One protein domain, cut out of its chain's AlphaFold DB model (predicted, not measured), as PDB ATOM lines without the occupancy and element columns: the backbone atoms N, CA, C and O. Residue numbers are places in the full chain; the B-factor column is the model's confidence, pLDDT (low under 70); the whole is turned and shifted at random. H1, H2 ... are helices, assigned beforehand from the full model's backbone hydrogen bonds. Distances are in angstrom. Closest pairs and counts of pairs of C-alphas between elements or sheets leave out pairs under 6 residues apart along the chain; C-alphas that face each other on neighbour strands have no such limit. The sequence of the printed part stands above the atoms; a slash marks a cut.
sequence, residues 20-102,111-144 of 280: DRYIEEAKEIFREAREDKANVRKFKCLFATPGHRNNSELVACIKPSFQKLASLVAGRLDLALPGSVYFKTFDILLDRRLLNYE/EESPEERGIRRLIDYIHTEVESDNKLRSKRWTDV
ATOM      1  N   ASP A  20     181.142 191.679 227.112       81.56
ATOM      2  CA  ASP A  20     181.967 191.993 225.951       81.56
ATOM      3  C   ASP A  20     182.156 190.798 225.023       81.56
ATOM      4  O   ASP A  20     182.308 190.962 223.811       81.56
ATOM      5  N   ARG A  21     182.016 189.577 225.553       86.56
ATOM      6  CA  ARG A  21     182.082 188.344 224.763       86.56
ATOM      7  C   ARG A  21     181.044 188.299 223.638       86.56
ATOM      8  O   ARG A  21     181.288 187.665 222.616       86.56
ATOM      9  N   TYR A  22     179.884 188.925 223.833       90.44
ATOM     10  CA  TYR A  22     178.743 188.811 222.920       90.44
ATOM     11  C   TYR A  22     178.591 189.990 221.967       90.44
ATOM     12  O   TYR A  22     177.703 189.965 221.116       90.44
ATOM     13  N   ILE A  23     179.415 191.030 222.109       91.94
ATOM     14  CA  ILE A  23     179.214 192.300 221.410       91.94
ATOM     15  C   ILE A  23     179.252 192.118 219.892       91.94
ATOM     16  O   ILE A  23     178.331 192.564 219.210       91.94
ATOM     17  N   GLU A  24     180.255 191.424 219.358       90.38
ATOM     18  CA  GLU A  24     180.417 191.260 217.906       90.38
ATOM     19  C   GLU A  24     179.293 190.425 217.277       90.38
ATOM     20  O   GLU A  24     178.722 190.786 216.248       90.38
ATOM     21  N   GLU A  25     178.887 189.344 217.940       92.69
ATOM     22  CA  GLU A  25     177.758 188.518 217.499       92.69
ATOM     23  C   GLU A  25     176.423 189.277 217.613       92.69
ATOM     24  O   GLU A  25     175.536 189.141 216.766       92.69
ATOM     25  N   ALA A  26     176.273 190.134 218.625       95.00
ATOM     26  CA  ALA A  26     175.112 191.000 218.770       95.00
ATOM     27  C   ALA A  26     175.069 192.107 217.701       95.00
ATOM     28  O   ALA A  26     173.986 192.387 217.176       95.00
ATOM     29  N   LYS A  27     176.215 192.698 217.327       94.44
ATOM     30  CA  LYS A  27     176.314 193.653 216.206       94.44
ATOM     31  C   LYS A  27     175.779 193.025 214.922       94.44
ATOM     32  O   LYS A  27     174.994 193.659 214.217       94.44
ATOM     33  N   GLU A  28     176.103 191.757 214.668       94.69
ATOM     34  CA  GLU A  28     175.577 191.020 213.515       94.69
ATOM     35  C   GLU A  28     174.046 190.903 213.538       94.69
ATOM     36  O   GLU A  28     173.374 191.205 212.550       94.69
ATOM     37  N   ILE A  29     173.465 190.551 214.690       96.31
ATOM     38  CA  ILE A  29     172.006 190.453 214.858       96.31
ATOM     39  C   ILE A  29     171.319 191.782 214.509       96.31
ATOM     40  O   ILE A  29     170.278 191.796 213.839       96.31
ATOM     41  N   PHE A  30     171.880 192.907 214.955       95.75
ATOM     42  CA  PHE A  30     171.318 194.226 214.660       95.75
ATOM     43  C   PHE A  30     171.617 194.693 213.235       95.75
ATOM     44  O   PHE A  30     170.777 195.375 212.646       95.75
ATOM     45  N   ARG A  31     172.726 194.259 212.625       93.56
ATOM     46  CA  ARG A  31     172.992 194.445 211.194       93.56
ATOM     47  C   ARG A  31     171.916 193.781 210.340       93.56
ATOM     48  O   ARG A  31     171.316 194.454 209.504       93.56
ATOM     49  N   GLU A  32     171.593 192.516 210.606       94.62
ATOM     50  CA  GLU A  32     170.493 191.817 209.930       94.62
ATOM     51  C   GLU A  32     169.150 192.532 210.143       94.62
ATOM     52  O   GLU A  32     168.377 192.720 209.201       94.62
ATOM     53  N   ALA A  33     168.874 192.981 211.372       95.25
ATOM     54  CA  ALA A  33     167.641 193.701 211.685       95.25
ATOM     55  C   ALA A  33     167.520 195.033 210.920       95.25
ATOM     56  O   ALA A  33     166.416 195.416 210.528       95.25
ATOM     57  N   ARG A  34     168.641 195.725 210.665       94.38
ATOM     58  CA  ARG A  34     168.697 196.961 209.861       94.38
ATOM     59  C   ARG A  34     168.403 196.727 208.374       94.38
ATOM     60  O   ARG A  34     167.981 197.667 207.680       94.38
ATOM     61  N   GLU A  35     168.598 195.509 207.869       94.44
ATOM     62  CA  GLU A  35     168.272 195.165 206.480       94.44
ATOM     63  C   GLU A  35     166.775 194.969 206.227       94.44
ATOM     64  O   GLU A  35     166.308 195.206 205.108       94.44
ATOM     65  N   ASP A  36     165.985 194.693 207.267       95.31
ATOM     66  CA  ASP A  36     164.524 194.722 207.177       95.31
ATOM     67  C   ASP A  36     163.997 196.169 207.145       95.31
ATOM     68  O   ASP A  36     163.499 196.736 208.123       95.31
ATOM     69  N   LYS A  37     164.101 196.793 205.965       94.31
ATOM     70  CA  LYS A  37     163.674 198.180 205.720       94.31
ATOM     71  C   LYS A  37     162.210 198.422 206.088       94.31
ATOM     72  O   LYS A  37     161.870 199.528 206.512       94.31
ATOM     73  N   ALA A  38     161.345 197.425 205.899       95.25
ATOM     74  CA  ALA A  38     159.924 197.548 206.195       95.25
ATOM     75  C   ALA A  38     159.699 197.638 207.709       95.25
ATOM     76  O   ALA A  38     159.022 198.560 208.172       95.25
ATOM     77  N   ASN A  39     160.327 196.741 208.473       94.19
ATOM     78  CA  ASN A  39     160.235 196.730 209.927       94.19
ATOM     79  C   ASN A  39     160.891 197.964 210.564       94.19
ATOM     80  O   ASN A  39     160.274 198.615 211.407       94.19
ATOM     81  N   VAL A  40     162.084 198.363 210.104       94.44
ATOM     82  CA  VAL A  40     162.773 199.574 210.590       94.44
ATOM     83  C   VAL A  40     161.928 200.823 210.340       94.44
ATOM     84  O   VAL A  40     161.737 201.635 211.246       94.44
ATOM     85  N   ARG A  41     161.367 200.977 209.131       94.19
ATOM     86  CA  ARG A  41     160.495 202.117 208.811       94.19
ATOM     87  C   ARG A  41     159.253 202.125 209.695       94.19
ATOM     88  O   ARG A  41     158.898 203.180 210.218       94.19
ATOM     89  N   LYS A  42     158.618 200.964 209.890       94.50
ATOM     90  CA  LYS A  42     157.455 200.823 210.772       94.50
ATOM     91  C   LYS A  42     157.798 201.238 212.204       94.50
ATOM     92  O   LYS A  42     157.094 202.072 212.768       94.50
ATOM     93  N   PHE A  43     158.897 200.724 212.756       93.69
ATOM     94  CA  PHE A  43     159.367 201.077 214.094       93.69
ATOM     95  C   PHE A  43     159.604 202.587 214.230       93.69
ATOM     96  O   PHE A  43     159.053 203.210 215.135       93.69
ATOM     97  N   LYS A  44     160.348 203.201 213.297       92.50
ATOM     98  CA  LYS A  44     160.652 204.643 213.314       92.50
ATOM     99  C   LYS A  44     159.382 205.501 213.229       92.50
ATOM    100  O   LYS A  44     159.247 206.458 213.987       92.50
ATOM    101  N   CYS A  45     158.425 205.145 212.366       91.56
ATOM    102  CA  CYS A  45     157.139 205.846 212.267       91.56
ATOM    103  C   CYS A  45     156.335 205.777 213.576       91.56
ATOM    104  O   CYS A  45     155.809 206.793 214.037       91.56
ATOM    105  N   LEU A  46     156.266 204.593 214.192       90.56
ATOM    106  CA  LEU A  46     155.571 204.392 215.465       90.56
ATOM    107  C   LEU A  46     156.263 205.125 216.622       90.56
ATOM    108  O   LEU A  46     155.594 205.695 217.482       90.56
ATOM    109  N   PHE A  47     157.597 205.139 216.642       88.38
ATOM    110  CA  PHE A  47     158.380 205.772 217.699       88.38
ATOM    111  C   PHE A  47     158.310 207.308 217.645       88.38
ATOM    112  O   PHE A  47     158.228 207.956 218.691       88.38
ATOM    113  N   ALA A  48     158.283 207.885 216.438       88.12
ATOM    114  CA  ALA A  48     158.277 209.331 216.215       88.12
ATOM    115  C   ALA A  48     156.928 210.019 216.482       88.12
ATOM    116  O   ALA A  48     156.906 211.240 216.599       88.12
ATOM    117  N   THR A  49     155.817 209.279 216.580       83.81
ATOM    118  CA  THR A  49     154.467 209.855 216.730       83.81
ATOM    119  C   THR A  49     154.106 210.029 218.216       83.81
ATOM    120  O   THR A  49     153.774 209.045 218.889       83.81
ATOM    121  N   PRO A  50     154.140 211.250 218.787       65.06
ATOM    122  CA  PRO A  50     153.826 211.471 220.195       65.06
ATOM    123  C   PRO A  50     152.299 211.448 220.381       65.06
ATOM    124  O   PRO A  50     151.594 212.231 219.755       65.06
ATOM    125  N   GLY A  51     151.776 210.550 221.224       63.62
ATOM    126  CA  GLY A  51     150.348 210.513 221.602       63.62
ATOM    127  C   GLY A  51     149.602 209.209 221.288       63.62
ATOM    128  O   GLY A  51     148.621 208.901 221.956       63.62
ATOM    129  N   HIS A  52     150.112 208.386 220.367       55.78
ATOM    130  CA  HIS A  52     149.564 207.059 220.043       55.78
ATOM    131  C   HIS A  52     150.667 205.998 219.995       55.78
ATOM    132  O   HIS A  52     150.832 205.281 219.010       55.78
ATOM    133  N   ARG A  53     151.450 205.883 221.076       68.00
ATOM    134  CA  ARG A  53     152.400 204.773 221.215       68.00
ATOM    135  C   ARG A  53     151.618 203.476 221.385       68.00
ATOM    136  O   ARG A  53     151.266 203.098 222.501       68.00
ATOM    137  N   ASN A  54     151.349 202.792 220.278       78.06
ATOM    138  CA  ASN A  54     150.875 201.420 220.331       78.06
ATOM    139  C   ASN A  54     152.050 200.535 220.765       78.06
ATOM    140  O   ASN A  54     152.791 200.002 219.938       78.06
ATOM    141  N   ASN A  55     152.258 200.431 222.082       83.56
ATOM    142  CA  ASN A  55     153.376 199.687 222.667       83.56
ATOM    143  C   ASN A  55     153.420 198.242 222.151       83.56
ATOM    144  O   ASN A  55     154.506 197.708 221.965       83.56
ATOM    145  N   SER A  56     152.266 197.633 221.857       87.81
ATOM    146  CA  SER A  56     152.206 196.271 221.317       87.81
ATOM    147  C   SER A  56     152.848 196.153 219.929       87.81
ATOM    148  O   SER A  56     153.574 195.196 219.666       87.81
ATOM    149  N   GLU A  57     152.662 197.147 219.059       90.31
ATOM    150  CA  GLU A  57     153.263 197.159 217.724       90.31
ATOM    151  C   GLU A  57     154.758 197.478 217.756       90.31
ATOM    152  O   GLU A  57     155.520 196.861 217.015       90.31
ATOM    153  N   LEU A  58     155.191 198.396 218.627       90.38
ATOM    154  CA  LEU A  58     156.620 198.654 218.846       90.38
ATOM    155  C   LEU A  58     157.326 197.392 219.345       90.38
ATOM    156  O   LEU A  58     158.362 197.011 218.800       90.38
ATOM    157  N   VAL A  59     156.718 196.702 220.316       91.56
ATOM    158  CA  VAL A  59     157.198 195.414 220.829       91.56
ATOM    159  C   VAL A  59     157.262 194.366 219.714       91.56
ATOM    160  O   VAL A  59     158.256 193.653 219.607       91.56
ATOM    161  N   ALA A  60     156.256 194.298 218.837       92.31
ATOM    162  CA  ALA A  60     156.262 193.371 217.706       92.31
ATOM    163  C   ALA A  60     157.425 193.623 216.730       92.31
ATOM    164  O   ALA A  60     157.984 192.662 216.207       92.31
ATOM    165  N   CYS A  61     157.817 194.885 216.519       93.62
ATOM    166  CA  CYS A  61     158.927 195.234 215.627       93.62
ATOM    167  C   CYS A  61     160.294 194.820 216.196       93.62
ATOM    168  O   CYS A  61     161.170 194.400 215.442       93.62
ATOM    169  N   ILE A  62     160.489 194.932 217.514       94.50
ATOM    170  CA  ILE A  62     161.776 194.620 218.167       94.50
ATOM    171  C   ILE A  62     161.906 193.151 218.581       94.50
ATOM    172  O   ILE A  62     163.010 192.665 218.817       94.50
ATOM    173  N   LYS A  63     160.785 192.428 218.675       94.44
ATOM    174  CA  LYS A  63     160.747 191.042 219.154       94.44
ATOM    175  C   LYS A  63     161.725 190.109 218.418       94.44
ATOM    176  O   LYS A  63     162.424 189.381 219.117       94.44
ATOM    177  N   PRO A  64     161.832 190.106 217.074       95.00
ATOM    178  CA  PRO A  64     162.707 189.159 216.380       95.00
ATOM    179  C   PRO A  64     164.194 189.332 216.722       95.00
ATOM    180  O   PRO A  64     164.872 188.346 217.000       95.00
ATOM    181  N   SER A  65     164.700 190.570 216.739       95.88
ATOM    182  CA  SER A  65     166.105 190.848 217.073       95.88
ATOM    183  C   SER A  65     166.387 190.613 218.553       95.88
ATOM    184  O   SER A  65     167.399 190.002 218.887       95.88
ATOM    185  N   PHE A  66     165.460 190.993 219.438       96.50
ATOM    186  CA  PHE A  66     165.591 190.694 220.862       96.50
ATOM    187  C   PHE A  66     165.623 189.187 221.138       96.50
ATOM    188  O   PHE A  66     166.451 188.736 221.915       96.50
ATOM    189  N   GLN A  67     164.763 188.390 220.497       93.50
ATOM    190  CA  GLN A  67     164.750 186.937 220.694       93.50
ATOM    191  C   GLN A  67     166.039 186.270 220.203       93.50
ATOM    192  O   GLN A  67     166.532 185.361 220.865       93.50
ATOM    193  N   LYS A  68     166.617 186.738 219.087       94.25
ATOM    194  CA  LYS A  68     167.947 186.290 218.645       94.25
ATOM    195  C   LYS A  68     169.017 186.614 219.691       94.25
ATOM    196  O   LYS A  68     169.781 185.730 220.058       94.25
ATOM    197  N   LEU A  69     169.018 187.840 220.222       95.00
ATOM    198  CA  LEU A  69     169.966 188.263 221.255       95.00
ATOM    199  C   LEU A  69     169.788 187.477 222.566       95.00
ATOM    200  O   LEU A  69     170.759 187.008 223.145       95.00
ATOM    201  N   ALA A  70     168.551 187.266 223.012       91.56
ATOM    202  CA  ALA A  70     168.237 186.457 224.190       91.56
ATOM    203  C   ALA A  70     168.678 184.994 224.023       91.56
ATOM    204  O   ALA A  70     169.208 184.388 224.958       91.56
ATOM    205  N   SER A  71     168.520 184.435 222.819       86.69
ATOM    206  CA  SER A  71     169.022 183.099 222.496       86.69
ATOM    207  C   SER A  71     170.545 183.038 222.523       86.69
ATOM    208  O   SER A  71     171.087 182.026 222.954       86.69
ATOM    209  N   LEU A  72     171.221 184.093 222.068       90.44
ATOM    210  CA  LEU A  72     172.678 184.186 222.063       90.44
ATOM    211  C   LEU A  72     173.248 184.245 223.489       90.44
ATOM    212  O   LEU A  72     174.122 183.464 223.849       90.44
ATOM    213  N   VAL A  73     172.712 185.154 224.305       88.00
ATOM    214  CA  VAL A  73     173.240 185.469 225.640       88.00
ATOM    215  C   VAL A  73     172.837 184.415 226.672       88.00
ATOM    216  O   VAL A  73     173.645 184.013 227.504       88.00
ATOM    217  N   ALA A  74     171.582 183.960 226.635       84.88
ATOM    218  CA  ALA A  74     171.001 183.121 227.683       84.88
ATOM    219  C   ALA A  74     170.493 181.759 227.188       84.88
ATOM    220  O   ALA A  74     169.987 180.975 227.990       84.88
ATOM    221  N   GLY A  75     170.552 181.472 225.881       80.19
ATOM    222  CA  GLY A  75     169.959 180.254 225.319       80.19
ATOM    223  C   GLY A  75     168.429 180.212 225.416       80.19
ATOM    224  O   GLY A  75     167.842 179.131 225.354       80.19
ATOM    225  N   ARG A  76     167.770 181.367 225.604       76.06
ATOM    226  CA  ARG A  76     166.332 181.470 225.897       76.06
ATOM    227  C   ARG A  76     165.587 182.340 224.890       76.06
ATOM    228  O   ARG A  76     166.059 183.393 224.484       76.06
ATOM    229  N   LEU A  77     164.374 181.916 224.535       81.62
ATOM    230  CA  LEU A  77     163.463 182.640 223.628       81.62
ATOM    231  C   LEU A  77     162.215 183.183 224.338       81.62
ATOM    232  O   LEU A  77     161.389 183.865 223.725       81.62
ATOM    233  N   ASP A  78     162.070 182.830 225.611       79.31
ATOM    234  CA  ASP A  78     160.890 183.013 226.447       79.31
ATOM    235  C   ASP A  78     161.036 184.136 227.477       79.31
ATOM    236  O   ASP A  78     160.148 184.320 228.306       79.31
ATOM    237  N   LEU A  79     162.138 184.889 227.417       84.75
ATOM    238  CA  LEU A  79     162.350 186.049 228.276       84.75
ATOM    239  C   LEU A  79     161.309 187.136 228.001       84.75
ATOM    240  O   LEU A  79     160.839 187.313 226.870       84.75
ATOM    241  N   ALA A  80     160.969 187.877 229.058       88.31
ATOM    242  CA  ALA A  80     160.116 189.044 228.945       88.31
ATOM    243  C   ALA A  80     160.717 190.032 227.935       88.31
ATOM    244  O   ALA A  80     161.931 190.222 227.858       88.31
ATOM    245  N   LEU A  81     159.853 190.631 227.115       90.31
ATOM    246  CA  LEU A  81     160.294 191.638 226.159       90.31
ATOM    247  C   LEU A  81     160.601 192.942 226.903       90.31
ATOM    248  O   LEU A  81     159.827 193.334 227.783       90.31
ATOM    249  N   PRO A  82     161.676 193.648 226.521       89.62
ATOM    250  CA  PRO A  82     162.081 194.861 227.201       89.62
ATOM    251  C   PRO A  82     161.003 195.940 227.082       89.62
ATOM    252  O   PRO A  82     160.407 196.162 226.023       89.62
ATOM    253  N   GLY A  83     160.746 196.614 228.203       86.19
ATOM    254  CA  GLY A  83     159.727 197.655 228.301       86.19
ATOM    255  C   GLY A  83     160.063 198.922 227.505       86.19
ATOM    256  O   GLY A  83     161.137 199.075 226.922       86.19
ATOM    257  N   SER A  84     159.153 199.899 227.542       86.75
ATOM    258  CA  SER A  84     159.248 201.136 226.749       86.75
ATOM    259  C   SER A  84     160.510 201.974 226.994       86.75
ATOM    260  O   SER A  84     160.923 202.735 226.119       86.75
ATOM    261  N   VAL A  85     161.157 201.805 228.150       88.69
ATOM    262  CA  VAL A  85     162.434 202.445 228.508       88.69
ATOM    263  C   VAL A  85     163.565 202.053 227.544       88.69
ATOM    264  O   VAL A  85     164.476 202.848 227.312       88.69
ATOM    265  N   TYR A  86     163.485 200.870 226.927       93.00
ATOM    266  CA  TYR A  86     164.486 200.355 225.992       93.00
ATOM    267  C   TYR A  86     164.205 200.716 224.533       93.00
ATOM    268  O   TYR A  86     165.062 200.499 223.681       93.00
ATOM    269  N   PHE A  87     163.055 201.317 224.204       92.44
ATOM    270  CA  PHE A  87     162.762 201.690 222.815       92.44
ATOM    271  C   PHE A  87     163.769 202.691 222.251       92.44
ATOM    272  O   PHE A  87     164.106 202.601 221.079       92.44
ATOM    273  N   LYS A  88     164.318 203.585 223.085       91.88
ATOM    274  CA  LYS A  88     165.410 204.475 222.664       91.88
ATOM    275  C   LYS A  88     166.686 203.696 222.323       91.88
ATOM    276  O   LYS A  88     167.391 204.072 221.398       91.88
ATOM    277  N   THR A  89     166.962 202.604 223.035       94.38
ATOM    278  CA  THR A  89     168.086 201.711 222.727       94.38
ATOM    279  C   THR A  89     167.886 201.043 221.369       94.38
ATOM    280  O   THR A  89     168.771 201.106 220.526       94.38
ATOM    281  N   PHE A  90     166.699 200.488 221.102       94.25
ATOM    282  CA  PHE A  90     166.385 199.922 219.784       94.25
ATOM    283  C   PHE A  90     166.370 200.974 218.671       94.25
ATOM    284  O   PHE A  90     166.775 200.677 217.555       94.25
ATOM    285  N   ASP A  91     165.944 202.204 218.957       93.69
ATOM    286  CA  ASP A  91     165.979 203.303 217.991       93.69
ATOM    287  C   ASP A  91     167.405 203.617 217.523       93.69
ATOM    288  O   ASP A  91     167.612 203.830 216.327       93.69
ATOM    289  N   ILE A  92     168.370 203.576 218.449       92.50
ATOM    290  CA  ILE A  92     169.802 203.690 218.155       92.50
ATOM    291  C   ILE A  92     170.248 202.476 217.337       92.50
ATOM    292  O   ILE A  92     170.699 202.645 216.212       92.50
ATOM    293  N   LEU A  93     170.047 201.254 217.838       94.12
ATOM    294  CA  LEU A  93     170.545 200.026 217.199       94.12
ATOM    295  C   LEU A  93     169.944 199.754 215.810       94.12
ATOM    296  O   LEU A  93     170.563 199.092 214.982       94.12
ATOM    297  N   LEU A  94     168.749 200.266 215.523       93.56
ATOM    298  CA  LEU A  94     168.111 200.157 214.208       93.56
ATOM    299  C   LEU A  94     168.421 201.348 213.285       93.56
ATOM    300  O   LEU A  94     167.907 201.401 212.165       93.56
ATOM    301  N   ASP A  95     169.231 202.317 213.720       88.69
ATOM    302  CA  ASP A  95     169.649 203.430 212.873       88.69
ATOM    303  C   ASP A  95     170.725 202.984 211.873       88.69
ATOM    304  O   ASP A  95     171.814 202.539 212.231       88.69
ATOM    305  N   ARG A  96     170.431 203.143 210.579       77.69
ATOM    306  CA  ARG A  96     171.370 202.841 209.491       77.69
ATOM    307  C   ARG A  96     172.591 203.756 209.484       77.69
ATOM    308  O   ARG A  96     173.603 203.376 208.910       77.69
ATOM    309  N   ARG A  97     172.512 204.942 210.095       76.50
ATOM    310  CA  ARG A  97     173.629 205.898 210.146       76.50
ATOM    311  C   ARG A  97     174.806 205.389 210.975       76.50
ATOM    312  O   ARG A  97     175.912 205.868 210.760       76.50
ATOM    313  N   LEU A  98     174.589 204.408 211.854       66.88
ATOM    314  CA  LEU A  98     175.663 203.766 212.615       66.88
ATOM    315  C   LEU A  98     176.642 202.989 211.723       66.88
ATOM    316  O   LEU A  98     177.824 202.960 212.029       66.88
ATOM    317  N   LEU A  99     176.190 202.467 210.574       60.53
ATOM    318  CA  LEU A  99     177.059 201.771 209.609       60.53
ATOM    319  C   LEU A  99     178.089 202.697 208.942       60.53
ATOM    320  O   LEU A  99     179.057 202.220 208.366       60.53
ATOM    321  N   ASN A 100     177.872 204.014 208.997       59.41
ATOM    322  CA  ASN A 100     178.754 205.003 208.379       59.41
ATOM    323  C   ASN A 100     179.702 205.661 209.394       59.41
ATOM    324  O   ASN A 100     180.456 206.551 209.018       59.41
ATOM    325  N   TYR A 101     179.631 205.287 210.678       59.00
ATOM    326  CA  TYR A 101     180.432 205.910 211.735       59.00
ATOM    327  C   TYR A 101     181.842 205.300 211.857       59.00
ATOM    328  O   TYR A 101     182.684 205.858 212.549       59.00
ATOM    329  N   GLU A 102     182.121 204.196 211.155       54.34
ATOM    330  CA  GLU A 102     183.416 203.501 211.192       54.34
ATOM    331  C   GLU A 102     184.550 204.205 210.415       54.34
ATOM    332  O   GLU A 102     185.689 203.763 210.529       54.34
ATOM    333  N   GLU A 111     186.236 205.971 224.434       73.06
ATOM    334  CA  GLU A 111     184.796 206.190 224.182       73.06
ATOM    335  C   GLU A 111     184.115 205.015 223.460       73.06
ATOM    336  O   GLU A 111     184.161 204.877 222.241       73.06
ATOM    337  N   GLU A 112     183.415 204.189 224.242       80.81
ATOM    338  CA  GLU A 112     182.530 203.125 223.756       80.81
ATOM    339  C   GLU A 112     181.481 203.659 222.765       80.81
ATOM    340  O   GLU A 112     180.758 204.632 223.053       80.81
ATOM    341  N   SER A 113     181.336 202.965 221.630       88.38
ATOM    342  CA  SER A 113     180.400 203.359 220.580       88.38
ATOM    343  C   SER A 113     178.937 203.340 221.070       88.38
ATOM    344  O   SER A 113     178.553 202.534 221.925       88.38
ATOM    345  N   PRO A 114     178.049 204.194 220.521       88.81
ATOM    346  CA  PRO A 114     176.626 204.166 220.868       88.81
ATOM    347  C   PRO A 114     175.949 202.812 220.603       88.81
ATOM    348  O   PRO A 114     174.967 202.482 221.272       88.81
ATOM    349  N   GLU A 115     176.456 202.047 219.628       91.38
ATOM    350  CA  GLU A 115     175.986 200.697 219.318       91.38
ATOM    351  C   GLU A 115     176.366 199.710 220.422       91.38
ATOM    352  O   GLU A 115     175.482 199.054 220.972       91.38
ATOM    353  N   GLU A 116     177.642 199.661 220.812       92.00
ATOM    354  CA  GLU A 116     178.126 198.789 221.892       92.00
ATOM    355  C   GLU A 116     177.419 199.091 223.206       92.00
ATOM    356  O   GLU A 116     176.859 198.186 223.826       92.00
ATOM    357  N   ARG A 117     177.284 200.375 223.548       91.50
ATOM    358  CA  ARG A 117     176.550 200.804 224.743       91.50
ATOM    359  C   ARG A 117     175.095 200.341 224.718       91.50
ATOM    360  O   ARG A 117     174.516 199.992 225.749       91.50
ATOM    361  N   GLY A 118     174.471 200.369 223.541       93.25
ATOM    362  CA  GLY A 118     173.110 199.886 223.350       93.25
ATOM    363  C   GLY A 118     173.000 198.371 223.513       93.25
ATOM    364  O   GLY A 118     172.072 197.896 224.174       93.25
ATOM    365  N   ILE A 119     173.958 197.631 222.955       95.31
ATOM    366  CA  ILE A 119     174.060 196.173 223.057       95.31
ATOM    367  C   ILE A 119     174.295 195.750 224.510       95.31
ATOM    368  O   ILE A 119     173.491 194.973 225.028       95.31
ATOM    369  N   ARG A 120     175.301 196.310 225.198       94.12
ATOM    370  CA  ARG A 120     175.591 196.023 226.616       94.12
ATOM    371  C   ARG A 120     174.355 196.224 227.481       94.12
ATOM    372  O   ARG A 120     173.953 195.331 228.216       94.12
ATOM    373  N   ARG A 121     173.640 197.334 227.281       94.50
ATOM    374  CA  ARG A 121     172.409 197.619 228.027       94.50
ATOM    375  C   ARG A 121     171.297 196.581 227.809       94.50
ATOM    376  O   ARG A 121     170.472 196.380 228.703       94.50
ATOM    377  N   LEU A 122     171.212 195.960 226.630       96.12
ATOM    378  CA  LEU A 122     170.265 194.867 226.370       96.12
ATOM    379  C   LEU A 122     170.750 193.530 226.939       96.12
ATOM    380  O   LEU A 122     169.923 192.756 227.419       96.12
ATOM    381  N   ILE A 123     172.058 193.275 226.920       94.62
ATOM    382  CA  ILE A 123     172.676 192.113 227.570       94.62
ATOM    383  C   ILE A 123     172.429 192.168 229.086       94.62
ATOM    384  O   ILE A 123     171.916 191.207 229.654       94.62
ATOM    385  N   ASP A 124     172.651 193.321 229.721       93.31
ATOM    386  CA  ASP A 124     172.372 193.543 231.146       93.31
ATOM    387  C   ASP A 124     170.899 193.306 231.489       93.31
ATOM    388  O   ASP A 124     170.568 192.708 232.517       93.31
ATOM    389  N   TYR A 125     169.991 193.748 230.610       94.25
ATOM    390  CA  TYR A 125     168.565 193.467 230.754       94.25
ATOM    391  C   TYR A 125     168.291 191.960 230.723       94.25
ATOM    392  O   TYR A 125     167.606 191.449 231.604       94.25
ATOM    393  N   ILE A 126     168.858 191.242 229.750       92.69
ATOM    394  CA  ILE A 126     168.716 189.786 229.637       92.69
ATOM    395  C   ILE A 126     169.233 189.093 230.901       92.69
ATOM    396  O   ILE A 126     168.529 188.247 231.452       92.69
ATOM    397  N   HIS A 127     170.412 189.471 231.400       90.44
ATOM    398  CA  HIS A 127     170.951 188.918 232.642       90.44
ATOM    399  C   HIS A 127     170.044 189.204 233.839       90.44
ATOM    400  O   HIS A 127     169.747 188.287 234.601       90.44
ATOM    401  N   THR A 128     169.536 190.432 233.960       89.25
ATOM    402  CA  THR A 128     168.613 190.819 235.038       89.25
ATOM    403  C   THR A 128     167.316 190.005 234.989       89.25
ATOM    404  O   THR A 128     166.835 189.551 236.025       89.25
ATOM    405  N   GLU A 129     166.746 189.781 233.804       88.50
ATOM    406  CA  GLU A 129     165.536 188.964 233.641       88.50
ATOM    407  C   GLU A 129     165.793 187.487 233.959       88.50
ATOM    408  O   GLU A 129     164.980 186.850 234.632       88.50
ATOM    409  N   VAL A 130     166.936 186.939 233.531       85.12
ATOM    410  CA  VAL A 130     167.347 185.569 233.876       85.12
ATOM    411  C   VAL A 130     167.529 185.430 235.386       85.12
ATOM    412  O   VAL A 130     167.026 184.478 235.980       85.12
ATOM    413  N   GLU A 131     168.204 186.384 236.025       83.62
ATOM    414  CA  GLU A 131     168.413 186.393 237.469       83.62
ATOM    415  C   GLU A 131     167.090 186.561 238.228       83.62
ATOM    416  O   GLU A 131     166.864 185.884 239.227       83.62
ATOM    417  N   SER A 132     166.184 187.408 237.740       77.94
ATOM    418  CA  SER A 132     164.843 187.594 238.302       77.94
ATOM    419  C   SER A 132     164.004 186.317 238.211       77.94
ATOM    420  O   SER A 132     163.433 185.896 239.219       77.94
ATOM    421  N   ASP A 133     163.978 185.640 237.055       72.94
ATOM    422  CA  ASP A 133     163.294 184.346 236.899       72.94
ATOM    423  C   ASP A 133     163.929 183.283 237.809       72.94
ATOM    424  O   ASP A 133     163.224 182.545 238.498       72.94
ATOM    425  N   ASN A 134     165.261 183.253 237.914       72.31
ATOM    426  CA  ASN A 134     165.974 182.352 238.822       72.31
ATOM    427  C   ASN A 134     165.670 182.648 240.297       72.31
ATOM    428  O   ASN A 134     165.424 181.719 241.065       72.31
ATOM    429  N   LYS A 135     165.619 183.919 240.706       69.75
ATOM    430  CA  LYS A 135     165.226 184.338 242.061       69.75
ATOM    431  C   LYS A 135     163.769 184.017 242.339       69.75
ATOM    432  O   LYS A 135     163.458 183.574 243.437       69.75
ATOM    433  N   LEU A 136     162.878 184.185 241.366       64.31
ATOM    434  CA  LEU A 136     161.477 183.800 241.495       64.31
ATOM    435  C   LEU A 136     161.358 182.285 241.680       64.31
ATOM    436  O   LEU A 136     160.644 181.834 242.572       64.31
ATOM    437  N   ARG A 137     162.100 181.498 240.893       59.12
ATOM    438  CA  ARG A 137     162.207 180.042 241.051       59.12
ATOM    439  C   ARG A 137     162.796 179.659 242.409       59.12
ATOM    440  O   ARG A 137     162.245 178.780 243.052       59.12
ATOM    441  N   SER A 138     163.841 180.334 242.878       54.78
ATOM    442  CA  SER A 138     164.495 180.064 244.168       54.78
ATOM    443  C   SER A 138     163.612 180.441 245.367       54.78
ATOM    444  O   SER A 138     163.389 179.632 246.263       54.78
ATOM    445  N   LYS A 139     162.987 181.622 245.343       53.44
ATOM    446  CA  LYS A 139     162.027 182.065 246.365       53.44
ATOM    447  C   LYS A 139     160.808 181.135 246.444       53.44
ATOM    448  O   LYS A 139     160.312 180.849 247.527       53.44
ATOM    449  N   ARG A 140     160.376 180.574 245.306       57.03
ATOM    450  CA  ARG A 140     159.336 179.528 245.255       57.03
ATOM    451  C   ARG A 140     159.730 178.230 245.975       57.03
ATOM    452  O   ARG A 140     158.831 177.478 246.335       57.03
ATOM    453  N   TRP A 141     161.019 177.957 246.191       51.09
ATOM    454  CA  TRP A 141     161.488 176.818 246.994       51.09
ATOM    455  C   TRP A 141     161.545 177.133 248.494       51.09
ATOM    456  O   TRP A 141     161.248 176.255 249.304       51.09
ATOM    457  N   THR A 142     161.864 178.373 248.882       56.12
ATOM    458  CA  THR A 142     161.933 178.777 250.301       56.12
ATOM    459  C   THR A 142     160.564 178.880 250.977       56.12
ATOM    460  O   THR A 142     160.486 178.778 252.197       56.12
ATOM    461  N   ASP A 143     159.489 179.037 250.200       65.38
ATOM    462  CA  ASP A 143     158.105 179.074 250.702       65.38
ATOM    463  C   ASP A 143     157.483 177.670 250.878       65.38
ATOM    464  O   ASP A 143     156.340 177.533 251.324       65.38
ATOM    465  N   VAL A 144     158.213 176.607 250.525       64.81
ATOM    466  CA  VAL A 144     157.758 175.226 250.718       64.81
ATOM    467  C   VAL A 144     157.848 174.883 252.207       64.81
ATOM    468  O   VAL A 144     158.926 175.026 252.784       64.81
TER     469      VAL A 144
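AT A GLANCE: This is residues 20 to 102 and 111 to 144 of the 280 residues of an uncharacterized protein of Agaricus bisporus var. burnettii (strain JB137-S8 / ATCC MYA-4627 / FGSC 10392) (UniProt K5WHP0). Long helix H6 crosses a body of H1, H2 and H4 round kinked H3, and residues 134 to 144 stick out. The printed part, 117 residues with six helices, H1 to H6 in order, is compact and all helix. The radius of gyration of the C-alphas is 15.5 A, the spans 54 by 36 by 23 A.

IN THESE COORDINATES: H6, residues 114 to 142, runs 41.6 A, from C-alpha 114 at (176.626, 204.166, 220.868) to C-alpha 142 at (161.933, 178.777, 250.301). H1 is residues 20 to 35, H2 37 to 48, H3 55 to 74, H4 84 to 93 and H5 96 to 100.

HOW THE PARTS SIT: Residues 69 to 74 of H3, the hub, touch H6, about perpendicular at 80 degrees; the closest C-alphas, of Ala 70 and Ile 126, are 6.4 A apart. H5, near H1, touches no helix. Every O i to N i+4 pair is within hydrogen-bond range in H2 and H6.

THE WHOLE: Residues 103 to 110 are cut out, a gap of 13.3 A. Residues 50 to 53, 98 to 102 and 135 to 144 have pLDDT under 70.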